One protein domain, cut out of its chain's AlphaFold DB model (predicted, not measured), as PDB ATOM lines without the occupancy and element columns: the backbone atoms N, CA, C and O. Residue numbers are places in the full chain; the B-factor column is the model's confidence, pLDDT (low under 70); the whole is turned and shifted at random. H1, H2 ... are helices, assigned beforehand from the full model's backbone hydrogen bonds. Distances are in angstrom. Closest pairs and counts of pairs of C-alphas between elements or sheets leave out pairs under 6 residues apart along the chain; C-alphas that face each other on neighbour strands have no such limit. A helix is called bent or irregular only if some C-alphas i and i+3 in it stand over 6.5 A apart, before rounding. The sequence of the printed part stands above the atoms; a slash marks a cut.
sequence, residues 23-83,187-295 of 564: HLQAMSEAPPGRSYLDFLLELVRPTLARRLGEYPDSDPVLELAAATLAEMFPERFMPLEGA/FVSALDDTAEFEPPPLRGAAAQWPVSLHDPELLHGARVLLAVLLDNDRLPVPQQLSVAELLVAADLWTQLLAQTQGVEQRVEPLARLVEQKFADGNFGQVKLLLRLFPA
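AT A GLANCE: This is residues 23 to 83 and 187 to 295 of the 564 residues of an uncharacterized protein of Lujinxingia litoralis (UniProt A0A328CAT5). Four helices, H4, H5, H6 and H7, make a loose bundle in which each runs opposite ways to the next, H7 coming back to H4. H3 crosses H4 nearly at a right angle, and the bent helix H2 folds back along H3 through its arm H2b; the short H1, apart from H4, packs on residues 243 to 244 of H5. The printed part has 170 residues with seven named helices, H1 to H7 in chain order, and no named strand; its class is all helix. It is compact, with a radius of gyration of the C-alphas of 16.0 A and spans of 46 by 43 by 34 A.

HOW THE PARTS SIT: H1, residues 23 to 28, touches H5, residues 243 to 257, at its residues 243 to 244 alone, the closest C-alphas being those of Leu 24 and Val 243, 6.5 A apart. H2, residues 36 to 54, was assigned as one helix by its hydrogen bonds but is bent, C-alphas 43 and 46 being 6.9 A apart; its arms H2a, residues 36 to 43, and H2b, residues 46 to 54, stand at a steep tilt of 51 degrees. H2b forms a hairpin with H3, residues 60 to 72, where the C-alphas of Leu 48 and Leu 64 are closest at 6.2 A. The hub is H4, residues 216 to 233; it touches H3 with residues 219 to 226 alone, about perpendicular at 83 degrees, and the C-alphas of Ala 65 and Ala 222 are closest at 5.2 A. H2a touches H4 at residues 229 to 233 alone, Leu 37 to Asp 233 being the closest C-alphas at 6.4 A. H4 and H5 are a hairpin at a shallow tilt of 18 degrees, closest at the C-alphas of Leu 218 and Leu 257, 6.0 A. H6, residues 263 to 279, forms hairpins with H5 and with H7, residues 283 to 291; the closest C-alphas are Leu 256 and Val 263 at 6.3 A, and Val 274 and Val 286 at 5.7 A. H7 touches H4 at residues 228 to 232 alone, at a shallow tilt of 8 degrees, opposite ways, with the C-alphas of Val 228 and Leu 288 closest at 6.1 A. H4 and H6 are apart. In H1, H2a, H2b, H3, H4, H5 and H7 every O i to N i+4 pair is within hydrogen-bond range; in H6 10 of 13 are.

IN THESE COORDINATES: H1 begins at C-alpha 23, (-7.626, -17.648, -32.654). H3 measures 18.2 A from first to last C-alpha, H4 25.6 A, H5 20.8 A and H6 25.1 A. H6 is only just irregular, with C-alphas 265 and 268 6.51 A apart. H7 ends at C-alpha 291, (13.044, -7.737, -32.353).

THE WHOLE: The C-alphas of Glu 54 and Ala 279 are the two farthest apart, 48.1 A. Residues 84 to 186 are not printed, and C-alphas 83 and 187 are 25.8 A apart across this cut, which lies in the link from H3 to H4. Of the links that are printed whole, none is long. Residues 187 to 215 hold no named element. The mean pLDDT of the printed part is 81.0; residues 187 to 207, 261 to 266 and 294 to 295 are under 70.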
ATOM      1  N   HIS A  23      -7.793 -18.790 -33.559       91.88
ATOM      2  CA  HIS A  23      -7.626 -17.648 -32.654       91.88
ATOM      3  C   HIS A  23      -8.190 -16.338 -33.225       91.88
ATOM      4  O   HIS A  23      -8.578 -15.468 -32.450       91.88
ATOM      5  N   LEU A  24      -8.277 -16.188 -34.554       86.88
ATOM      6  CA  LEU A  24      -8.887 -15.011 -35.180       86.88
ATOM      7  C   LEU A  24     -10.396 -14.979 -34.927       86.88
ATOM      8  O   LEU A  24     -10.920 -13.947 -34.510       86.88
ATOM      9  N   GLN A  25     -11.078 -16.118 -35.093       86.69
ATOM     10  CA  GLN A  25     -12.493 -16.231 -34.745       86.69
ATOM     11  C   GLN A  25     -12.698 -16.041 -33.235       86.69
ATOM     12  O   GLN A  25     -13.482 -15.182 -32.833       86.69
ATOM     13  N   ALA A  26     -11.949 -16.767 -32.399       89.31
ATOM     14  CA  ALA A  26     -12.104 -16.706 -30.946       89.31
ATOM     15  C   ALA A  26     -11.867 -15.296 -30.366       89.31
ATOM     16  O   ALA A  26     -12.580 -14.875 -29.456       89.31
ATOM     17  N   MET A  27     -10.922 -14.529 -30.925       89.25
ATOM     18  CA  MET A  27     -10.704 -13.127 -30.547       89.25
ATOM     19  C   MET A  27     -11.740 -12.161 -31.135       89.25
ATOM     20  O   MET A  27     -11.973 -11.110 -30.544       89.25
ATOM     21  N   SER A  28     -12.400 -12.499 -32.248       85.00
ATOM     22  CA  SER A  28     -13.532 -11.710 -32.765       85.00
ATOM     23  C   SER A  28     -14.815 -11.892 -31.939       85.00
ATOM     24  O   SER A  28     -15.657 -10.998 -31.903       85.00
ATOM     25  N   GLU A  29     -14.938 -13.022 -31.235       87.69
ATOM     26  CA  GLU A  29     -16.030 -13.334 -30.301       87.69
ATOM     27  C   GLU A  29     -15.730 -12.889 -28.850       87.69
ATOM     28  O   GLU A  29     -16.583 -13.006 -27.967       87.69
ATOM     29  N   ALA A  30     -14.526 -12.370 -28.580       85.19
ATOM     30  CA  ALA A  30     -14.076 -11.998 -27.241       85.19
ATOM     31  C   ALA A  30     -14.678 -10.668 -26.725       85.19
ATOM     32  O   ALA A  30     -15.020  -9.780 -27.512       85.19
ATOM     33  N   PRO A  31     -14.758 -10.464 -25.390       82.44
ATOM     34  CA  PRO A  31     -15.161  -9.184 -24.812       82.44
ATOM     35  C   PRO A  31     -14.249  -8.016 -25.247       82.44
ATOM     36  O   PRO A  31     -13.023  -8.171 -25.236       82.44
ATOM     37  N   PRO A  32     -14.803  -6.827 -25.565       73.81
ATOM     38  CA  PRO A  32     -14.011  -5.659 -25.946       73.81
ATOM     39  C   PRO A  32     -12.945  -5.296 -24.903       73.81
ATOM     40  O   PRO A  32     -13.239  -5.188 -23.714       73.81
ATOM     41  N   GLY A  33     -11.708  -5.073 -25.356       72.62
ATOM     42  CA  GLY A  33     -10.571  -4.719 -24.495       72.62
ATOM     43  C   GLY A  33      -9.786  -5.906 -23.916       72.62
ATOM     44  O   GLY A  33      -8.743  -5.679 -23.301       72.62
ATOM     45  N   ARG A  34     -10.226  -7.154 -24.144       83.38
ATOM     46  CA  ARG A  34      -9.396  -8.349 -23.918       83.38
ATOM     47  C   ARG A  34      -8.231  -8.362 -24.913       83.38
ATOM     48  O   ARG A  34      -8.454  -8.165 -26.107       83.38
ATOM     49  N   SER A  35      -7.008  -8.619 -24.450       88.81
ATOM     50  CA  SER A  35      -5.852  -8.745 -25.345       88.81
ATOM     51  C   SER A  35      -5.668 -10.171 -25.871       88.81
ATOM     52  O   SER A  35      -6.222 -11.135 -25.338       88.81
ATOM     53  N   TYR A  36      -4.847 -10.326 -26.913       92.12
ATOM     54  CA  TYR A  36      -4.488 -11.656 -27.412       92.12
ATOM     55  C   TYR A  36      -3.634 -12.441 -26.407       92.12
ATOM     56  O   TYR A  36      -3.748 -13.664 -26.327       92.12
ATOM     57  N   LEU A  37      -2.832 -11.755 -25.584       92.00
ATOM     58  CA  LEU A  37      -2.071 -12.426 -24.536       92.00
ATOM     59  C   LEU A  37      -2.987 -12.910 -23.401       92.00
ATOM     60  O   LEU A  37      -2.807 -14.034 -22.960       92.00
ATOM     61  N   ASP A  38      -4.023 -12.160 -22.996       90.69
ATOM     62  CA  ASP A  38      -5.052 -12.658 -22.055       90.69
ATOM     63  C   ASP A  38      -5.749 -13.935 -22.561       90.69
ATOM     64  O   ASP A  38      -6.158 -14.798 -21.783       90.69
ATOM     65  N   PHE A  39      -5.913 -14.066 -23.877       92.69
ATOM     66  CA  PHE A  39      -6.459 -15.265 -24.510       92.69
ATOM     67  C   PHE A  39      -5.481 -16.449 -24.467       92.69
ATOM     68  O   PHE A  39      -5.831 -17.500 -23.931       92.69
ATOM     69  N   LEU A  40      -4.242 -16.265 -24.931       94.38
ATOM     70  CA  LEU A  40      -3.209 -17.307 -24.877       94.38
ATOM     71  C   LEU A  40      -2.920 -17.758 -23.436       94.38
ATOM     72  O   LEU A  40      -2.868 -18.955 -23.164       94.38
ATOM     73  N   LEU A  41      -2.797 -16.815 -22.496       93.50
ATOM     74  CA  LEU A  41      -2.527 -17.081 -21.081       93.50
ATOM     75  C   LEU A  41      -3.626 -17.920 -20.411       93.50
ATOM     76  O   LEU A  41      -3.314 -18.759 -19.568       93.50
ATOM     77  N   GLU A  42      -4.900 -17.738 -20.772       92.94
ATOM     78  CA  GLU A  42      -5.982 -18.589 -20.262       92.94
ATOM     79  C   GLU A  42      -5.922 -20.023 -20.806       92.94
ATOM     80  O   GLU A  42      -6.165 -20.955 -20.034       92.94
ATOM     81  N   LEU A  43      -5.567 -20.199 -22.086       94.38
ATOM     82  CA  LEU A  43      -5.449 -21.508 -22.741       94.38
ATOM     83  C   LEU A  43      -4.262 -22.325 -22.215       94.38
ATOM     84  O   LEU A  43      -4.410 -23.509 -21.917       94.38
ATOM     85  N   VAL A  44      -3.093 -21.698 -22.036       95.25
ATOM     86  CA  VAL A  44      -1.870 -22.411 -21.623       95.25
ATOM     87  C   VAL A  44      -1.774 -22.653 -20.119       95.25
ATOM     88  O   VAL A  44      -1.090 -23.585 -19.700       95.25
ATOM     89  N   ARG A  45      -2.455 -21.860 -19.278       94.94
ATOM     90  CA  ARG A  45      -2.372 -21.965 -17.806       94.94
ATOM     91  C   ARG A  45      -2.682 -23.374 -17.255       94.94
ATOM     92  O   ARG A  45      -1.934 -23.810 -16.383       94.94
ATOM     93  N   PRO A  46      -3.699 -24.126 -17.730       95.06
ATOM     94  CA  PRO A  46      -3.909 -25.522 -17.333       95.06
ATOM     95  C   PRO A  46      -2.745 -26.447 -17.726       95.06
ATOM     96  O   PRO A  46      -2.330 -27.288 -16.929       95.06
ATOM     97  N   THR A  47      -2.185 -26.267 -18.926       93.50
ATOM     98  CA  THR A  47      -1.027 -27.033 -19.414       93.50
ATOM     99  C   THR A  47       0.218 -26.741 -18.581       93.50
ATOM    100  O   THR A  47       0.893 -27.677 -18.160       93.50
ATOM    101  N   LEU A  48       0.479 -25.468 -18.271       94.19
ATOM    102  CA  LEU A  48       1.582 -25.029 -17.417       94.19
ATOM    103  C   LEU A  48       1.444 -25.553 -15.980       94.19
ATOM    104  O   LEU A  48       2.405 -26.080 -15.428       94.19
ATOM    105  N   ALA A  49       0.248 -25.476 -15.386       94.81
ATOM    106  CA  ALA A  49      -0.010 -26.011 -14.048       94.81
ATOM    107  C   ALA A  49       0.241 -27.529 -13.976       94.81
ATOM    108  O   ALA A  49       0.833 -28.013 -13.013       94.81
ATOM    109  N   ARG A  50      -0.151 -28.277 -15.019       94.94
ATOM    110  CA  ARG A  50       0.167 -29.706 -15.148       94.94
ATOM    111  C   ARG A  50       1.675 -29.940 -15.293       94.94
ATOM    112  O   ARG A  50       2.215 -30.784 -14.588       94.94
ATOM    113  N   ARG A  51       2.353 -29.191 -16.172       93.81
ATOM    114  CA  ARG A  51       3.802 -29.314 -16.417       93.81
ATOM    115  C   ARG A  51       4.624 -29.059 -15.154       93.81
ATOM    116  O   ARG A  51       5.492 -29.864 -14.854       93.81
ATOM    117  N   LEU A  52       4.307 -28.022 -14.375       93.50
ATOM    118  CA  LEU A  52       4.977 -27.755 -13.095       93.50
ATOM    119  C   LEU A  52       4.641 -28.806 -12.021       93.50
ATOM    120  O   LEU A  52       5.510 -29.167 -11.239       93.50
ATOM    121  N   GLY A  53       3.429 -29.372 -12.021       93.25
ATOM    122  CA  GLY A  53       3.085 -30.503 -11.147       93.25
ATOM    123  C   GLY A  53       3.799 -31.821 -11.493       93.25
ATOM    124  O   GLY A  53       3.963 -32.673 -10.623       93.25
ATOM    125  N   GLU A  54       4.225 -31.999 -12.747       94.25
ATOM    126  CA  GLU A  54       5.026 -33.145 -13.212       94.25
ATOM    127  C   GLU A  54       6.541 -32.898 -13.087       94.25
ATOM    128  O   GLU A  54       7.306 -33.833 -12.849       94.25
ATOM    129  N   TYR A  55       6.967 -31.641 -13.240       94.25
ATOM    130  CA  TYR A  55       8.359 -31.197 -13.315       94.25
ATOM    131  C   TYR A  55       8.558 -29.888 -12.516       94.25
ATOM    132  O   TYR A  55       8.780 -28.830 -13.111       94.25
ATOM    133  N   PRO A  56       8.499 -29.916 -11.172       91.25
ATOM    134  CA  PRO A  56       8.543 -28.696 -10.351       91.25
ATOM    135  C   PRO A  56       9.908 -27.985 -10.393       91.25
ATOM    136  O   PRO A  56       9.990 -26.768 -10.226       91.25
ATOM    137  N   ASP A  57      10.970 -28.735 -10.699       91.19
ATOM    138  CA  ASP A  57      12.336 -28.272 -10.982       91.19
ATOM    139  C   ASP A  57      12.485 -27.514 -12.326       91.19
ATOM    140  O   ASP A  57      13.588 -27.083 -12.678       91.19
ATOM    141  N   SER A  58      11.430 -27.401 -13.133       92.31
ATOM    142  CA  SER A  58      11.493 -26.786 -14.466       92.31
ATOM    143  C   SER A  58      11.510 -25.250 -14.423       92.31
ATOM    144  O   SER A  58      11.059 -24.645 -13.451       92.31
ATOM    145  N   ASP A  59      12.004 -24.604 -15.484       91.06
ATOM    146  CA  ASP A  59      11.923 -23.147 -15.659       91.06
ATOM    147  C   ASP A  59      10.482 -22.728 -16.011       91.06
ATOM    148  O   ASP A  59      10.037 -22.961 -17.138       91.06
ATOM    149  N   PRO A  60       9.732 -22.078 -15.099       90.38
ATOM    150  CA  PRO A  60       8.313 -21.801 -15.309       90.38
ATOM    151  C   PRO A  60       8.044 -20.779 -16.424       90.38
ATOM    152  O   PRO A  60       6.929 -20.729 -16.945       90.38
ATOM    153  N   VAL A  61       9.040 -19.973 -16.808       90.62
ATOM    154  CA  VAL A  61       8.932 -19.031 -17.930       90.62
ATOM    155  C   VAL A  61       9.197 -19.749 -19.250       90.62
ATOM    156  O   VAL A  61       8.501 -19.488 -20.230       90.62
ATOM    157  N   LEU A  62      10.137 -20.698 -19.274       90.56
ATOM    158  CA  LEU A  62      10.400 -21.521 -20.455       90.56
ATOM    159  C   LEU A  62       9.258 -22.513 -20.732       90.56
ATOM    160  O   LEU A  62       8.858 -22.679 -21.881       90.56
ATOM    161  N   GLU A  63       8.671 -23.093 -19.681       94.06
ATOM    162  CA  GLU A  63       7.422 -23.865 -19.758       94.06
ATOM    163  C   GLU A  63       6.285 -23.045 -20.376       94.06
ATOM    164  O   GLU A  63       5.598 -23.511 -21.287       94.06
ATOM    165  N   LEU A  64       6.096 -21.803 -19.914       94.12
ATOM    166  CA  LEU A  64       5.081 -20.906 -20.457       94.12
ATOM    167  C   LEU A  64       5.363 -20.551 -21.923       94.12
ATOM    168  O   LEU A  64       4.438 -20.543 -22.736       94.12
ATOM    169  N   ALA A  65       6.617 -20.268 -22.271       92.69
ATOM    170  CA  ALA A  65       7.023 -19.938 -23.631       92.69
ATOM    171  C   ALA A  65       6.771 -21.107 -24.594       92.69
ATOM    172  O   ALA A  65       6.126 -20.928 -25.629       92.69
ATOM    173  N   ALA A  66       7.201 -22.316 -24.222       93.75
ATOM    174  CA  ALA A  66       6.997 -23.526 -25.011       93.75
ATOM    175  C   ALA A  66       5.507 -23.889 -25.136       93.75
ATOM    176  O   ALA A  66       5.050 -24.220 -26.229       93.75
ATOM    177  N   ALA A  67       4.722 -23.757 -24.059       94.62
ATOM    178  CA  ALA A  67       3.272 -23.957 -24.101       94.62
ATOM    179  C   ALA A  67       2.557 -22.913 -24.978       94.62
ATOM    180  O   ALA A  67       1.645 -23.266 -25.718       94.62
ATOM    181  N   THR A  68       2.990 -21.648 -24.949       94.69
ATOM    182  CA  THR A  68       2.431 -20.569 -25.788       94.69
ATOM    183  C   THR A  68       2.726 -20.801 -27.266       94.69
ATOM    184  O   THR A  68       1.830 -20.685 -28.099       94.69
ATOM    185  N   LEU A  69       3.960 -21.187 -27.599       93.06
ATOM    186  CA  LEU A  69       4.352 -21.524 -28.967       93.06
ATOM    187  C   LEU A  69       3.620 -22.779 -29.484       93.06
ATOM    188  O   LEU A  69       3.207 -22.810 -30.644       93.06
ATOM    189  N   ALA A  70       3.407 -23.780 -28.623       92.69
ATOM    190  CA  ALA A  70       2.630 -24.974 -28.951       92.69
ATOM    191  C   ALA A  70       1.138 -24.670 -29.174       92.69
ATOM    192  O   ALA A  70       0.580 -25.131 -30.163       92.69
ATOM    193  N   GLU A  71       0.506 -23.856 -28.321       94.06
ATOM    194  CA  GLU A  71      -0.900 -23.444 -28.481       94.06
ATOM    195  C   GLU A  71      -1.108 -22.607 -29.755       94.06
ATOM    196  O   GLU A  71      -2.131 -22.719 -30.423       94.06
ATOM    197  N   MET A  72      -0.119 -21.791 -30.140       93.00
ATOM    198  CA  MET A  72      -0.167 -21.034 -31.393       93.00
ATOM    199  C   MET A  72      -0.008 -21.906 -32.648       93.00
ATOM    200  O   MET A  72      -0.504 -21.503 -33.695       93.00
ATOM    201  N   PHE A  73       0.653 -23.070 -32.578       91.62
ATOM    202  CA  PHE A  73       0.863 -23.955 -33.737       91.62
ATOM    203  C   PHE A  73       0.854 -25.460 -33.364       91.62
ATOM    204  O   PHE A  73       1.880 -26.137 -33.503       91.62
ATOM    205  N   PRO A  74      -0.287 -26.031 -32.935       87.62
ATOM    206  CA  PRO A  74      -0.332 -27.349 -32.284       87.62
ATOM    207  C   PRO A  74       0.120 -28.526 -33.161       87.62
ATOM    208  O   PRO A  74       0.640 -29.512 -32.646       87.62
ATOM    209  N   GLU A  75      -0.013 -28.436 -34.488       88.94
ATOM    210  CA  GLU A  75       0.425 -29.496 -35.415       88.94
ATOM    211  C   GLU A  75       1.943 -29.498 -35.693       88.94
ATOM    212  O   GLU A  75       2.456 -30.411 -36.343       88.94
ATOM    213  N   ARG A  76       2.687 -28.480 -35.231       88.19
ATOM    214  CA  ARG A  76       4.115 -28.303 -35.556       88.19
ATOM    215  C   ARG A  76       5.072 -28.948 -34.570       88.19
ATOM    216  O   ARG A  76       6.244 -29.114 -34.905       88.19
ATOM    217  N   PHE A  77       4.612 -29.314 -33.381       90.12
ATOM    218  CA  PHE A  77       5.503 -29.664 -32.283       90.12
ATOM    219  C   PHE A  77       5.203 -31.039 -31.698       90.12
ATOM    220  O   PHE A  77       4.052 -31.434 -31.522       90.12
ATOM    221  N   MET A  78       6.265 -31.779 -31.387       87.69
ATOM    222  CA  MET A  78       6.165 -32.996 -30.589       87.69
ATOM    223  C   MET A  78       5.816 -32.636 -29.131       87.69
ATOM    224  O   MET A  78       6.225 -31.570 -28.659       87.69
ATOM    225  N   PRO A  79       5.098 -33.504 -28.392       85.44
ATOM    226  CA  PRO A  79       4.805 -33.284 -26.977       85.44
ATOM    227  C   PRO A  79       6.065 -33.042 -26.129       85.44
ATOM    228  O   PRO A  79       7.098 -33.675 -26.332       85.44
ATOM    229  N   LEU A  80       5.961 -32.146 -25.143       85.81
ATOM    230  CA  LEU A  80       7.051 -31.830 -24.216       85.81
ATOM    231  C   LEU A  80       7.256 -32.960 -23.191       85.81
ATOM    232  O   LEU A  80       6.461 -33.116 -22.261       85.81
ATOM    233  N   GLU A  81       8.345 -33.714 -23.339       84.69
ATOM    234  CA  GLU A  81       8.803 -34.743 -22.389       84.69
ATOM    235  C   GLU A  81       9.863 -34.188 -21.418       84.69
ATOM    236  O   GLU A  81      10.794 -33.528 -21.859       84.69
ATOM    237  N   GLY A  82       9.794 -34.472 -20.112       88.75
ATOM    238  CA  GLY A  82      10.836 -34.034 -19.161       88.75
ATOM    239  C   GLY A  82      10.796 -32.537 -18.809       88.75
ATOM    240  O   GLY A  82       9.954 -31.801 -19.318       88.75
ATOM    241  N   ALA A  83      11.692 -32.088 -17.926       89.31
ATOM    242  CA  ALA A  83      11.810 -30.685 -17.502       89.31
ATOM    243  C   ALA A  83      12.575 -29.826 -18.531       89.31
ATOM    244  O   ALA A  83      13.477 -30.324 -19.203       89.31
ATOM    245  N   PHE A 187      13.875  -4.648 -13.855       30.80
ATOM    246  CA  PHE A 187      12.991  -5.056 -14.947       30.80
ATOM    247  C   PHE A 187      13.756  -4.910 -16.268       30.80
ATOM    248  O   PHE A 187      13.752  -3.845 -16.895       30.80
ATOM    249  N   VAL A 188      14.439  -5.988 -16.645       32.06
ATOM    250  CA  VAL A 188      15.020  -6.193 -17.971       32.06
ATOM    251  C   VAL A 188      13.870  -6.203 -18.981       32.06
ATOM    252  O   VAL A 188      12.978  -7.051 -18.930       32.06
ATOM    253  N   SER A 189      13.845  -5.221 -19.886       35.47
ATOM    254  CA  SER A 189      13.028  -5.336 -21.101       35.47
ATOM    255  C   SER A 189      13.689  -6.362 -22.019       35.47
ATOM    256  O   SER A 189      14.905  -6.522 -21.987       35.47
ATOM    257  N   ALA A 190      12.919  -6.967 -22.926       32.94
ATOM    258  CA  ALA A 190      13.412  -7.872 -23.971       32.94
ATOM    259  C   ALA A 190      14.536  -7.293 -24.871       32.94
ATOM    260  O   ALA A 190      15.047  -7.994 -25.742       32.94
ATOM    261  N   LEU A 191      14.899  -6.015 -24.687       34.62
ATOM    262  CA  LEU A 191      16.072  -5.352 -25.258       34.62
ATOM    263  C   LEU A 191      17.379  -6.130 -25.059       34.62
ATOM    264  O   LEU A 191      18.182  -6.134 -25.988       34.62
ATOM    265  N   ASP A 192      17.577  -6.763 -23.898       35.16
ATOM    266  CA  ASP A 192      18.869  -7.370 -23.559       35.16
ATOM    267  C   ASP A 192      18.966  -8.822 -24.067       35.16
ATOM    268  O   ASP A 192      19.882  -9.131 -24.822       35.16
ATOM    269  N   ASP A 193      17.981  -9.693 -23.795       32.34
ATOM    270  CA  ASP A 193      17.995 -11.087 -24.294       32.34
ATOM    271  C   ASP A 193      18.011 -11.169 -25.840       32.34
ATOM    272  O   ASP A 193      18.667 -12.034 -26.418       32.34
ATOM    273  N   THR A 194      17.334 -10.247 -26.542       35.91
ATOM    274  CA  THR A 194      17.370 -10.195 -28.024       35.91
ATOM    275  C   THR A 194      18.641  -9.549 -28.587       35.91
ATOM    276  O   THR A 194      18.822  -9.497 -29.808       35.91
ATOM    277  N   ALA A 195      19.550  -9.061 -27.735       36.25
ATOM    278  CA  ALA A 195      20.810  -8.480 -28.181       36.25
ATOM    279  C   ALA A 195      21.824  -9.538 -28.656       36.25
ATOM    280  O   ALA A 195      22.685  -9.199 -29.477       36.25
ATOM    281  N   GLU A 196      21.699 -10.780 -28.175       37.81
ATOM    282  CA  GLU A 196      22.696 -11.855 -28.313       37.81
ATOM    283  C   GLU A 196      22.272 -13.008 -29.245       37.81
ATOM    284  O   GLU A 196      23.097 -13.859 -29.575       37.81
ATOM    285  N   PHE A 197      21.017 -13.048 -29.712       43.75
ATOM    286  CA  PHE A 197      20.545 -14.131 -30.583       43.75
ATOM    287  C   PHE A 197      21.074 -14.011 -32.023       43.75
ATOM    288  O   PHE A 197      20.513 -13.295 -32.860       43.75
ATOM    289  N   GLU A 198      22.128 -14.764 -32.338       50.50
ATOM    290  CA  GLU A 198      22.479 -15.078 -33.724       50.50
ATOM    291  C   GLU A 198      21.518 -16.141 -34.294       50.50
ATOM    292  O   GLU A 198      21.184 -17.106 -33.603       50.50
ATOM    293  N   PRO A 199      21.058 -16.002 -35.554       50.50
ATOM    294  CA  PRO A 199      20.195 -17.000 -36.168       50.50
ATOM    295  C   PRO A 199      20.953 -18.321 -36.355       50.50
ATOM    296  O   PRO A 199      22.126 -18.300 -36.740       50.50
ATOM    297  N   PRO A 200      20.278 -19.470 -36.187       52.72
ATOM    298  CA  PRO A 200      20.870 -20.773 -36.438       52.72
ATOM    299  C   PRO A 200      21.564 -20.885 -37.803       52.72
ATOM    300  O   PRO A 200      20.982 -20.488 -38.821       52.72
ATOM    301  N   PRO A 201      22.769 -21.480 -37.883       53.38
ATOM    302  CA  PRO A 201      23.381 -21.787 -39.166       53.38
ATOM    303  C   PRO A 201      22.504 -22.789 -39.928       53.38
ATOM    304  O   PRO A 201      22.008 -23.765 -39.358       53.38
ATOM    305  N   LEU A 202      22.334 -22.554 -41.233       50.88
ATOM    306  CA  LEU A 202      21.513 -23.391 -42.111       50.88
ATOM    307  C   LEU A 202      22.028 -24.842 -42.126       50.88
ATOM    308  O   LEU A 202      23.045 -25.165 -42.745       50.88
ATOM    309  N   ARG A 203      21.294 -25.727 -41.450       53.28
ATOM    310  CA  ARG A 203      21.481 -27.177 -41.422       53.28
ATOM    311  C   ARG A 203      21.237 -27.712 -42.837       53.28
ATOM    312  O   ARG A 203      20.282 -27.335 -43.511       53.28
ATOM    313  N   GLY A 204      22.086 -28.635 -43.295       46.56
ATOM    314  CA  GLY A 204      22.068 -29.145 -44.679       46.56
ATOM    315  C   GLY A 204      20.817 -29.938 -45.097       46.56
ATOM    316  O   GLY A 204      20.729 -30.375 -46.243       46.56
ATOM    317  N   ALA A 205      19.860 -30.133 -44.189       57.38
ATOM    318  CA  ALA A 205      18.534 -30.665 -44.461       57.38
ATOM    319  C   ALA A 205      17.505 -29.842 -43.674       57.38
ATOM    320  O   ALA A 205      17.607 -29.731 -42.453       57.38
ATOM    321  N   ALA A 206      16.524 -29.282 -44.379       64.69
ATOM    322  CA  ALA A 206      15.418 -28.547 -43.774       64.69
ATOM    323  C   ALA A 206      14.520 -29.479 -42.946       64.69
ATOM    324  O   ALA A 206      14.286 -30.625 -43.347       64.69
ATOM    325  N   ALA A 207      13.988 -28.988 -41.825       68.31
ATOM    326  CA  ALA A 207      13.118 -29.799 -40.983       68.31
ATOM    327  C   ALA A 207      11.768 -30.101 -41.655       68.31
ATOM    328  O   ALA A 207      11.266 -29.349 -42.493       68.31
ATOM    329  N   GLN A 208      11.168 -31.213 -41.233       78.31
ATOM    330  CA  GLN A 208       9.785 -31.574 -41.525       78.31
ATOM    331  C   GLN A 208       9.003 -31.537 -40.212       78.31
ATOM    332  O   GLN A 208       9.517 -31.968 -39.180       78.31
ATOM    333  N   TRP A 209       7.777 -31.016 -40.244       83.56
ATOM    334  CA  TRP A 209       6.902 -30.994 -39.073       83.56
ATOM    335  C   TRP A 209       6.352 -32.406 -38.766       83.56
ATOM    336  O   TRP A 209       6.089 -33.160 -39.709       83.56
ATOM    337  N   PRO A 210       6.116 -32.761 -37.488       87.44
ATOM    338  CA  PRO A 210       6.412 -31.972 -36.294       87.44
ATOM    339  C   PRO A 210       7.894 -32.046 -35.884       87.44
ATOM    340  O   PRO A 210       8.559 -33.057 -36.102       87.44
ATOM    341  N   VAL A 211       8.394 -30.992 -35.236       86.31
ATOM    342  CA  VAL A 211       9.754 -30.924 -34.665       86.31
ATOM    343  C   VAL A 211       9.721 -31.021 -33.139       86.31
ATOM    344  O   VAL A 211       8.692 -30.768 -32.512       86.31
ATOM    345  N   SER A 212      10.843 -31.378 -32.515       85.50
ATOM    346  CA  SER A 212      10.949 -31.357 -31.053       85.50
ATOM    347  C   SER A 212      11.185 -29.934 -30.546       85.50
ATOM    348  O   SER A 212      12.125 -29.275 -30.985       85.50
ATOM    349  N   LEU A 213      10.383 -29.490 -29.575       84.25
ATOM    350  CA  LEU A 213      10.613 -28.230 -28.857       84.25
ATOM    351  C   LEU A 213      11.839 -28.272 -27.930       84.25
ATOM    352  O   LEU A 213      12.166 -27.247 -27.356       84.25
ATOM    353  N   HIS A 214      12.534 -29.408 -27.798       84.62
ATOM    354  CA  HIS A 214      13.785 -29.520 -27.030       84.62
ATOM    355  C   HIS A 214      15.041 -29.051 -27.774       84.62
ATOM    356  O   HIS A 214      16.140 -29.129 -27.225       84.62
ATOM    357  N   ASP A 215      14.921 -28.593 -29.022       84.56
ATOM    358  CA  ASP A 215      16.042 -27.943 -29.704       84.56
ATOM    359  C   ASP A 215      16.347 -26.599 -29.001       84.56
ATOM    360  O   ASP A 215      15.435 -25.773 -28.893       84.56
ATOM    361  N   PRO A 216      17.577 -26.343 -28.507       82.00
ATOM    362  CA  PRO A 216      17.891 -25.114 -27.771       82.00
ATOM    363  C   PRO A 216      17.574 -23.831 -28.550       82.00
ATOM    364  O   PRO A 216      17.185 -22.824 -27.957       82.00
ATOM    365  N   GLU A 217      17.682 -23.886 -29.880       81.31
ATOM    366  CA  GLU A 217      17.356 -22.781 -30.786       81.31
ATOM    367  C   GLU A 217      15.843 -22.477 -30.776       81.31
ATOM    368  O   GLU A 217      15.441 -21.312 -30.763       81.31
ATOM    369  N   LEU A 218      14.991 -23.509 -30.693       85.62
ATOM    370  CA  LEU A 218      13.537 -23.363 -30.553       85.62
ATOM    371  C   LEU A 218      13.125 -22.939 -29.137       85.62
ATOM    372  O   LEU A 218      12.191 -22.151 -29.005       85.62
ATOM    373  N   LEU A 219      13.816 -23.406 -28.090       85.62
ATOM    374  CA  LEU A 219      13.559 -22.998 -26.701       85.62
ATOM    375  C   LEU A 219      13.835 -21.506 -26.480       85.62
ATOM    376  O   LEU A 219      12.944 -20.773 -26.041       85.62
ATOM    377  N   HIS A 220      15.027 -21.033 -26.851       82.75
ATOM    378  CA  HIS A 220      15.345 -19.606 -26.785       82.75
ATOM    379  C   HIS A 220      14.418 -18.801 -27.716       82.75
ATOM    380  O   HIS A 220      13.877 -17.769 -27.320       82.75
ATOM    381  N   GLY A 221      14.140 -19.302 -28.924       82.88
ATOM    382  CA  GLY A 221      13.207 -18.664 -29.853       82.88
ATOM    383  C   GLY A 221      11.773 -18.523 -29.315       82.88
ATOM    384  O   GLY A 221      11.122 -17.498 -29.542       82.88
ATOM    385  N   ALA A 222      11.291 -19.498 -28.540       89.06
ATOM    386  CA  ALA A 222      10.019 -19.413 -27.826       89.06
ATOM    387  C   ALA A 222      10.060 -18.340 -26.724       89.06
ATOM    388  O   ALA A 222       9.112 -17.562 -26.598       89.06
ATOM    389  N   ARG A 223      11.162 -18.255 -25.959       87.50
ATOM    390  CA  ARG A 223      11.382 -17.221 -24.927       87.50
ATOM    391  C   ARG A 223      11.341 -15.814 -25.542       87.50
ATOM    392  O   ARG A 223      10.632 -14.950 -25.029       87.50
ATOM    393  N   VAL A 224      11.994 -15.614 -26.691       84.25
ATOM    394  CA  VAL A 224      11.952 -14.361 -27.474       84.25
ATOM    395  C   VAL A 224      10.535 -14.030 -27.961       84.25
ATOM    396  O   VAL A 224      10.094 -12.887 -27.822       84.25
ATOM    397  N   LEU A 225       9.780 -15.009 -28.475       89.75
ATOM    398  CA  LEU A 225       8.396 -14.780 -28.908       89.75
ATOM    399  C   LEU A 225       7.487 -14.386 -27.732       89.75
ATOM    400  O   LEU A 225       6.728 -13.423 -27.846       89.75
ATOM    401  N   LEU A 226       7.590 -15.081 -26.593       90.62
ATOM    402  CA  LEU A 226       6.860 -14.731 -25.370       90.62
ATOM    403  C   LEU A 226       7.210 -13.309 -24.906       90.62
ATOM    404  O   LEU A 226       6.317 -12.548 -24.540       90.62
ATOM    405  N   ALA A 227       8.486 -12.924 -24.968       85.38
ATOM    406  CA  ALA A 227       8.937 -11.585 -24.608       85.38
ATOM    407  C   ALA A 227       8.359 -10.495 -25.535       85.38
ATOM    408  O   ALA A 227       7.966  -9.432 -25.058       85.38
ATOM    409  N   VAL A 228       8.216 -10.761 -26.839       88.62
ATOM    410  CA  VAL A 228       7.555  -9.835 -27.781       88.62
ATOM    411  C   VAL A 228       6.037  -9.794 -27.584       88.62
ATOM    412  O   VAL A 228       5.459  -8.709 -27.648       88.62
ATOM    413  N   LEU A 229       5.384 -10.917 -27.266       91.94
ATOM    414  CA  LEU A 229       3.964 -10.932 -26.884       91.94
ATOM    415  C   LEU A 229       3.718 -10.116 -25.601       91.94
ATOM    416  O   LEU A 229       2.776  -9.327 -25.555       91.94
ATOM    417  N   LEU A 230       4.588 -10.252 -24.594       90.25
ATOM    418  CA  LEU A 230       4.556  -9.476 -23.349       90.25
ATOM    419  C   LEU A 230       4.805  -7.981 -23.584       90.25
ATOM    420  O   LEU A 230       4.087  -7.154 -23.025       90.25
ATOM    421  N   ASP A 231       5.805  -7.613 -24.387       87.31
ATOM    422  CA  ASP A 231       6.106  -6.208 -24.681       87.31
ATOM    423  C   ASP A 231       5.030  -5.560 -25.581       87.31
ATOM    424  O   ASP A 231       4.760  -4.370 -25.430       87.31
ATOM    425  N   ASN A 232       4.355  -6.328 -26.446       91.12
ATOM    426  CA  ASN A 232       3.175  -5.878 -27.191       91.12
ATOM    427  C   ASN A 232       1.978  -5.622 -26.266       91.12
ATOM    428  O   ASN A 232       1.367  -4.560 -26.315       91.12
ATOM    429  N   ASP A 233       1.668  -6.579 -25.393       90.50
ATOM    430  CA  ASP A 233       0.523  -6.528 -24.481       90.50
ATOM    431  C   ASP A 233       0.609  -5.404 -23.427       90.50
ATOM    432  O   ASP A 233      -0.401  -4.990 -22.855       90.50
ATOM    433  N   ARG A 234       1.809  -4.855 -23.200       88.31
ATOM    434  CA  ARG A 234       2.020  -3.657 -22.371       88.31
ATOM    435  C   ARG A 234       1.425  -2.392 -22.979       88.31
ATOM    436  O   ARG A 234       1.026  -1.514 -22.212       88.31
ATOM    437  N   LEU A 235       1.404  -2.279 -24.310       87.94
ATOM    438  CA  LEU A 235       0.917  -1.098 -25.024       87.94
ATOM    439  C   LEU A 235      -0.601  -0.917 -24.818       87.94
ATOM    440  O   LEU A 235      -1.315  -1.914 -24.658       87.94
ATOM    441  N   PRO A 236      -1.124   0.326 -24.863       87.19
ATOM    442  CA  PRO A 236      -2.564   0.570 -24.945       87.19
ATOM    443  C   PRO A 236      -3.193  -0.250 -26.074       87.19
ATOM    444  O   PRO A 236      -2.604  -0.368 -27.144       87.19
ATOM    445  N   VAL A 237      -4.401  -0.784 -25.871       84.19
ATOM    446  CA  VAL A 237      -5.043  -1.715 -26.825       84.19
ATOM    447  C   VAL A 237      -5.068  -1.204 -28.284       84.19
ATOM    448  O   VAL A 237      -4.736  -1.996 -29.165       84.19
ATOM    449  N   PRO A 238      -5.348   0.085 -28.590       84.38
ATOM    450  CA  PRO A 238      -5.296   0.605 -29.968       84.38
ATOM    451  C   PRO A 238      -3.895   0.629 -30.608       84.38
ATOM    452  O   PRO A 238      -3.776   0.863 -31.807       84.38
ATOM    453  N   GLN A 239      -2.845   0.425 -29.812       87.56
ATOM    454  CA  GLN A 239      -1.431   0.464 -30.195       87.56
ATOM    455  C   GLN A 239      -0.780  -0.924 -30.162       87.56
ATOM    456  O   GLN A 239       0.403  -1.048 -30.474       87.56
ATOM    457  N   GLN A 240      -1.533  -1.977 -29.845       90.88
ATOM    458  CA  GLN A 240      -1.068  -3.355 -29.966       90.88
ATOM    459  C   GLN A 240      -1.069  -3.800 -31.437       90.88
ATOM    460  O   GLN A 240      -1.937  -3.410 -32.221       90.88
ATOM    461  N   LEU A 241      -0.112  -4.652 -31.813       91.38
ATOM    462  CA  LEU A 241      -0.220  -5.479 -33.014       91.38
ATOM    463  C   LEU A 241      -1.471  -6.357 -32.897       91.38
ATOM    464  O   LEU A 241      -1.750  -6.930 -31.839       91.38
ATOM    465  N   SER A 242      -2.220  -6.471 -33.990       90.25
ATOM    466  CA  SER A 242      -3.414  -7.309 -34.047       90.25
ATOM    467  C   SER A 242      -3.070  -8.802 -34.000       90.25
ATOM    468  O   SER A 242      -1.951  -9.221 -34.299       90.25
ATOM    469  N   VAL A 243      -4.068  -9.629 -33.674       90.69
ATOM    470  CA  VAL A 243      -3.946 -11.098 -33.607       90.69
ATOM    471  C   VAL A 243      -3.342 -11.673 -34.895       90.69
ATOM    472  O   VAL A 243      -2.456 -12.519 -34.835       90.69
ATOM    473  N   ALA A 244      -3.782 -11.185 -36.057       88.38
ATOM    474  CA  ALA A 244      -3.289 -11.636 -37.353       88.38
ATOM    475  C   ALA A 244      -1.835 -11.210 -37.609       88.38
ATOM    476  O   ALA A 244      -1.037 -12.020 -38.063       88.38
ATOM    477  N   GLU A 245      -1.458  -9.977 -37.266       90.62
ATOM    478  CA  GLU A 245      -0.081  -9.480 -37.418       90.62
ATOM    479  C   GLU A 245       0.902 -10.236 -36.511       90.62
ATOM    480  O   GLU A 245       2.002 -10.591 -36.940       90.62
ATOM    481  N   LEU A 246       0.477 -10.558 -35.284       91.50
ATOM    482  CA  LEU A 246       1.228 -11.414 -34.363       91.50
ATOM    483  C   LEU A 246       1.338 -12.855 -34.881       91.50
ATOM    484  O   LEU A 246       2.400 -13.458 -34.752       91.50
ATOM    485  N   LEU A 247       0.287 -13.398 -35.507       89.12
ATOM    486  CA  LEU A 247       0.326 -14.718 -36.144       89.12
ATOM    487  C   LEU A 247       1.239 -14.744 -37.383       89.12
ATOM    488  O   LEU A 247       2.014 -15.688 -37.499       89.12
ATOM    489  N   VAL A 248       1.238 -13.718 -38.251       86.81
ATOM    490  CA  VAL A 248       2.202 -13.592 -39.374       86.81
ATOM    491  C   VAL A 248       3.639 -13.627 -38.846       86.81
ATOM    492  O   VAL A 248       4.470 -14.394 -39.337       86.81
ATOM    493  N   ALA A 249       3.940 -12.800 -37.842       88.12
ATOM    494  CA  ALA A 249       5.293 -12.674 -37.314       88.12
ATOM    495  C   ALA A 249       5.750 -13.956 -36.593       88.12
ATOM    496  O   ALA A 249       6.858 -14.433 -36.836       88.12
ATOM    497  N   ALA A 250       4.884 -14.556 -35.771       89.56
ATOM    498  CA  ALA A 250       5.162 -15.817 -35.090       89.56
ATOM    499  C   ALA A 250       5.283 -17.005 -36.060       89.56
ATOM    500  O   ALA A 250       6.122 -17.879 -35.839       89.56
ATOM    501  N   ASP A 251       4.493 -17.043 -37.141       87.25
ATOM    502  CA  ASP A 251       4.553 -18.090 -38.168       87.25
ATOM    503  C   ASP A 251       5.916 -18.096 -38.868       87.25
ATOM    504  O   ASP A 251       6.576 -19.136 -38.951       87.25
ATOM    505  N   LEU A 252       6.351 -16.917 -39.323       85.06
ATOM    506  CA  LEU A 252       7.632 -16.724 -39.994       85.06
ATOM    507  C   LEU A 252       8.815 -17.013 -39.060       85.06
ATOM    508  O   LEU A 252       9.746 -17.711 -39.457       85.06
ATOM    509  N   TRP A 253       8.758 -16.526 -37.817       85.69
ATOM    510  CA  TRP A 253       9.765 -16.790 -36.784       85.69
ATOM    511  C   TRP A 253       9.913 -18.292 -36.509       85.69
ATOM    512  O   TRP A 253      11.007 -18.843 -36.600       85.69
ATOM    513  N   THR A 254       8.792 -18.985 -36.297       86.06
ATOM    514  CA  THR A 254       8.746 -20.438 -36.074       86.06
ATOM    515  C   THR A 254       9.344 -21.225 -37.245       86.06
ATOM    516  O   THR A 254      10.106 -22.168 -37.038       86.06
ATOM    517  N   GLN A 255       9.031 -20.833 -38.485       83.88
ATOM    518  CA  GLN A 255       9.564 -21.464 -39.698       83.88
ATOM    519  C   GLN A 255      11.062 -21.201 -39.918       83.88
ATOM    520  O   GLN A 255      11.750 -22.065 -40.470       83.88
ATOM    521  N   LEU A 256      11.568 -20.039 -39.488       80.69
ATOM    522  CA  LEU A 256      12.988 -19.684 -39.530       80.69
ATOM    523  C   LEU A 256      13.790 -20.512 -38.520       80.69
ATOM    524  O   LEU A 256      14.771 -21.141 -38.905       80.69
ATOM    525  N   LEU A 257      13.337 -20.579 -37.263       81.06
ATOM    526  CA  LEU A 257      13.981 -21.369 -36.204       81.06
ATOM    527  C   LEU A 257      14.010 -22.868 -36.534       81.06
ATOM    528  O   LEU A 257      15.036 -23.520 -36.381       81.06
ATOM    529  N   ALA A 258      12.901 -23.409 -37.047       82.56
ATOM    530  CA  ALA A 258      12.828 -24.794 -37.515       82.56
ATOM    531  C   ALA A 258      13.508 -25.021 -38.883       82.56
ATOM    532  O   ALA A 258      13.524 -26.146 -39.379       82.56
ATOM    533  N   GLN A 259      14.062 -23.978 -39.508       77.12
ATOM    534  CA  GLN A 259      14.805 -24.044 -40.769       77.12
ATOM    535  C   GLN A 259      14.040 -24.749 -41.908       77.12
ATOM    536  O   GLN A 259      14.563 -25.625 -42.602       77.12
ATOM    537  N   THR A 260      12.764 -24.402 -42.093       70.44
ATOM    538  CA  THR A 260      11.920 -25.014 -43.136       70.44
ATOM    539  C   THR A 260      12.236 -24.492 -44.546       70.44
ATOM    540  O   THR A 260      12.802 -23.413 -44.717       70.44
ATOM    541  N   GLN A 261      11.857 -25.233 -45.594       65.94
ATOM    542  CA  GLN A 261      12.049 -24.772 -46.978       65.94
ATOM    543  C   GLN A 261      11.125 -23.598 -47.331       65.94
ATOM    544  O   GLN A 261       9.934 -23.619 -47.035       65.94
ATOM    545  N   GLY A 262      11.666 -22.604 -48.044       63.12
ATOM    546  CA  GLY A 262      10.892 -21.496 -48.618       63.12
ATOM    547  C   GLY A 262      10.691 -20.273 -47.716       63.12
ATOM    548  O   GLY A 262      10.020 -19.337 -48.145       63.12
ATOM    549  N   VAL A 263      11.296 -20.233 -46.518       67.88
ATOM    550  CA  VAL A 263      11.221 -19.095 -45.569       67.88
ATOM    551  C   VAL A 263      11.535 -17.753 -46.237       67.88
ATOM    552  O   VAL A 263      10.827 -16.777 -46.012       67.88
ATOM    553  N   GLU A 264      12.530 -17.721 -47.128       65.31
ATOM    554  CA  GLU A 264      12.938 -16.542 -47.911       65.31
ATOM    555  C   GLU A 264      11.761 -15.856 -48.633       65.31
ATOM    556  O   GLU A 264      11.691 -14.630 -48.688       65.31
ATOM    557  N   GLN A 265      10.801 -16.637 -49.142       61.16
ATOM    558  CA  GLN A 265       9.630 -16.134 -49.872       61.16
ATOM    559  C   GLN A 265       8.537 -15.590 -48.935       61.16
ATOM    560  O   GLN A 265       7.638 -14.881 -49.382       61.16
ATOM    561  N   ARG A 266       8.614 -15.888 -47.630       65.00
ATOM    562  CA  ARG A 266       7.683 -15.411 -46.592       65.00
ATOM    563  C   ARG A 266       8.187 -14.184 -45.822       65.00
ATOM    564  O   ARG A 266       7.442 -13.642 -45.011       65.00
ATOM    565  N   VAL A 267       9.401 -13.701 -46.097       70.69
ATOM    566  CA  VAL A 267       9.922 -12.453 -45.504       70.69
ATOM    567  C   VAL A 267       9.214 -11.212 -46.075       70.69
ATOM    568  O   VAL A 267       9.062 -10.214 -45.374       70.69
ATOM    569  N   GLU A 268       8.729 -11.260 -47.321       71.88
ATOM    570  CA  GLU A 268       8.099 -10.102 -47.976       71.88
ATOM    571  C   GLU A 268       6.801  -9.608 -47.284       71.88
ATOM    572  O   GLU A 268       6.687  -8.399 -47.069       71.88
ATOM    573  N   PRO A 269       5.844 -10.466 -46.864       73.06
ATOM    574  CA  PRO A 269       4.708 -10.053 -46.031       73.06
ATOM    575  C   PRO A 269       5.095  -9.281 -44.761       73.06
ATOM    576  O   PRO A 269       4.488  -8.252 -44.464       73.06
ATOM    577  N   LEU A 270       6.129  -9.732 -44.041       78.81
ATOM    578  CA  LEU A 270       6.640  -9.044 -42.853       78.81
ATOM    579  C   LEU A 270       7.281  -7.698 -43.221       78.81
ATOM    580  O   LEU A 270       7.013  -6.698 -42.560       78.81
ATOM    581  N   ALA A 271       8.108  -7.656 -44.269       80.06
ATOM    582  CA  ALA A 271       8.734  -6.425 -44.744       80.06
ATOM    583  C   ALA A 271       7.684  -5.339 -45.032       80.06
ATOM    584  O   ALA A 271       7.780  -4.231 -44.506       80.06
ATOM    585  N   ARG A 272       6.623  -5.698 -45.769       81.12
ATOM    586  CA  ARG A 272       5.491  -4.808 -46.065       81.12
ATOM    587  C   ARG A 272       4.748  -4.361 -44.803       81.12
ATOM    588  O   ARG A 272       4.374  -3.197 -44.713       81.12
ATOM    589  N   LEU A 273       4.556  -5.255 -43.829       85.31
ATOM    590  CA  LEU A 273       3.951  -4.911 -42.538       85.31
ATOM    591  C   LEU A 273       4.810  -3.885 -41.778       85.31
ATOM    592  O   LEU A 273       4.284  -2.883 -41.308       85.31
ATOM    593  N   VAL A 274       6.127  -4.092 -41.701       86.62
ATOM    594  CA  VAL A 274       7.067  -3.153 -41.064       86.62
ATOM    595  C   VAL A 274       7.073  -1.797 -41.781       86.62
ATOM    596  O   VAL A 274       6.983  -0.767 -41.114       86.62
ATOM    597  N   GLU A 275       7.113  -1.781 -43.119       84.62
ATOM    598  CA  GLU A 275       6.987  -0.557 -43.927       84.62
ATOM    599  C   GLU A 275       5.670   0.182 -43.644       84.62
ATOM    600  O   GLU A 275       5.682   1.395 -43.435       84.62
ATOM    601  N   GLN A 276       4.544  -0.539 -43.593       88.62
ATOM    602  CA  GLN A 276       3.236   0.040 -43.302       88.62
ATOM    603  C   GLN A 276       3.192   0.636 -41.889       88.62
ATOM    604  O   GLN A 276       2.845   1.804 -41.738       88.62
ATOM    605  N   LYS A 277       3.599  -0.112 -40.854       89.94
ATOM    606  CA  LYS A 277       3.611   0.399 -39.472       89.94
ATOM    607  C   LYS A 277       4.518   1.616 -39.311       89.94
ATOM    608  O   LYS A 277       4.171   2.519 -38.556       89.94
ATOM    609  N   PHE A 278       5.638   1.667 -40.030       87.31
ATOM    610  CA  PHE A 278       6.526   2.827 -40.050       87.31
ATOM    611  C   PHE A 278       5.864   4.041 -40.725       87.31
ATOM    612  O   PHE A 278       5.905   5.138 -40.176       87.31
ATOM    613  N   ALA A 279       5.207   3.847 -41.873       85.19
ATOM    614  CA  ALA A 279       4.485   4.908 -42.583       85.19
ATOM    615  C   ALA A 279       3.252   5.427 -41.816       85.19
ATOM    616  O   ALA A 279       2.948   6.616 -41.880       85.19
ATOM    617  N   ASP A 280       2.583   4.556 -41.057       85.69
ATOM    618  CA  ASP A 280       1.460   4.894 -40.173       85.69
ATOM    619  C   ASP A 280       1.913   5.555 -38.845       85.69
ATOM    620  O   ASP A 280       1.073   5.966 -38.046       85.69
ATOM    621  N   GLY A 281       3.226   5.656 -38.581       84.75
ATOM    622  CA  GLY A 281       3.791   6.236 -37.351       84.75
ATOM    623  C   GLY A 281       3.732   5.331 -36.110       84.75
ATOM    624  O   GLY A 281       3.959   5.795 -34.995       84.75
ATOM    625  N   ASN A 282       3.444   4.037 -36.276       87.81
ATOM    626  CA  ASN A 282       3.330   3.050 -35.196       87.81
ATOM    627  C   ASN A 282       4.712   2.522 -34.764       87.81
ATOM    628  O   ASN A 282       5.023   1.332 -34.877       87.81
ATOM    629  N   PHE A 283       5.579   3.419 -34.291       85.81
ATOM    630  CA  PHE A 283       6.991   3.133 -34.034       85.81
ATOM    631  C   PHE A 283       7.242   2.110 -32.914       85.81
ATOM    632  O   PHE A 283       8.195   1.330 -33.020       85.81
ATOM    633  N   GLY A 284       6.378   2.029 -31.893       82.88
ATOM    634  CA  GLY A 284       6.386   0.921 -30.933       82.88
ATOM    635  C   GLY A 284       6.186  -0.446 -31.603       82.88
ATOM    636  O   GLY A 284       6.958  -1.375 -31.363       82.88
ATOM    637  N   GLN A 285       5.225  -0.557 -32.527       88.12
ATOM    638  CA  GLN A 285       4.953  -1.794 -33.275       88.12
ATOM    639  C   GLN A 285       6.109  -2.177 -34.210       88.12
ATOM    640  O   GLN A 285       6.477  -3.349 -34.285       88.12
ATOM    641  N   VAL A 286       6.746  -1.198 -34.865       87.75
ATOM    642  CA  VAL A 286       7.961  -1.425 -35.669       87.75
ATOM    643  C   VAL A 286       9.089  -2.012 -34.812       87.75
ATOM    644  O   VAL A 286       9.720  -2.989 -35.217       87.75
ATOM    645  N   LYS A 287       9.327  -1.469 -33.609       84.12
ATOM    646  CA  LYS A 287      10.337  -1.991 -32.669       84.12
ATOM    647  C   LYS A 287      10.026  -3.417 -32.209       84.12
ATOM    648  O   LYS A 287      10.947  -4.220 -32.105       84.12
ATOM    649  N   LEU A 288       8.755  -3.750 -31.970       84.56
ATOM    650  CA  LEU A 288       8.329  -5.110 -31.614       84.56
ATOM    651  C   LEU A 288       8.582  -6.109 -32.748       84.56
ATOM    652  O   LEU A 288       9.174  -7.158 -32.509       84.56
ATOM    653  N   LEU A 289       8.198  -5.765 -33.982       85.88
ATOM    654  CA  LEU A 289       8.423  -6.621 -35.149       85.88
ATOM    655  C   LEU A 289       9.921  -6.827 -35.415       85.88
ATOM    656  O   LEU A 289      10.351  -7.959 -35.594       85.88
ATOM    657  N   LEU A 290      10.735  -5.766 -35.380       82.19
ATOM    658  CA  LEU A 290      12.177  -5.860 -35.644       82.19
ATOM    659  C   LEU A 290      12.971  -6.642 -34.580       82.19
ATOM    660  O   LEU A 290      14.085  -7.065 -34.871       82.19
ATOM    661  N   ARG A 291      12.425  -6.869 -33.377       75.88
ATOM    662  CA  ARG A 291      13.044  -7.737 -32.353       75.88
ATOM    663  C   ARG A 291      12.923  -9.230 -32.659       75.88
ATOM    664  O   ARG A 291      13.739 -10.000 -32.172       75.88
ATOM    665  N   LEU A 292      11.925  -9.642 -33.447       74.81
ATOM    666  CA  LEU A 292      11.723 -11.049 -33.822       74.81
ATOM    667  C   LEU A 292      12.662 -11.523 -34.939       74.81
ATOM    668  O   LEU A 292      12.690 -12.712 -35.229       74.81
ATOM    669  N   PHE A 293      13.394 -10.627 -35.608       74.56
ATOM    670  CA  PHE A 293      14.177 -10.983 -36.793       74.56
ATOM    671  C   PHE A 293      15.618 -10.498 -36.639       74.56
ATOM    672  O   PHE A 293      15.853  -9.287 -36.655       74.56
ATOM    673  N   PRO A 294      16.589 -11.415 -36.469       65.38
ATOM    674  CA  PRO A 294      17.949 -11.029 -36.143       65.38
ATOM    675  C   PRO A 294      18.589 -10.227 -37.276       65.38
ATOM    676  O   PRO A 294      18.527 -10.582 -38.454       65.38
ATOM    677  N   ALA A 295      19.238  -9.138 -36.883       68.19
ATOM    678  CA  ALA A 295      19.990  -8.244 -37.746       68.19
ATOM    679  C   ALA A 295      21.368  -8.003 -37.126       68.19
ATOM    680  O   ALA A 295      21.512  -8.024 -35.902       68.19
TER     681      ALA A 295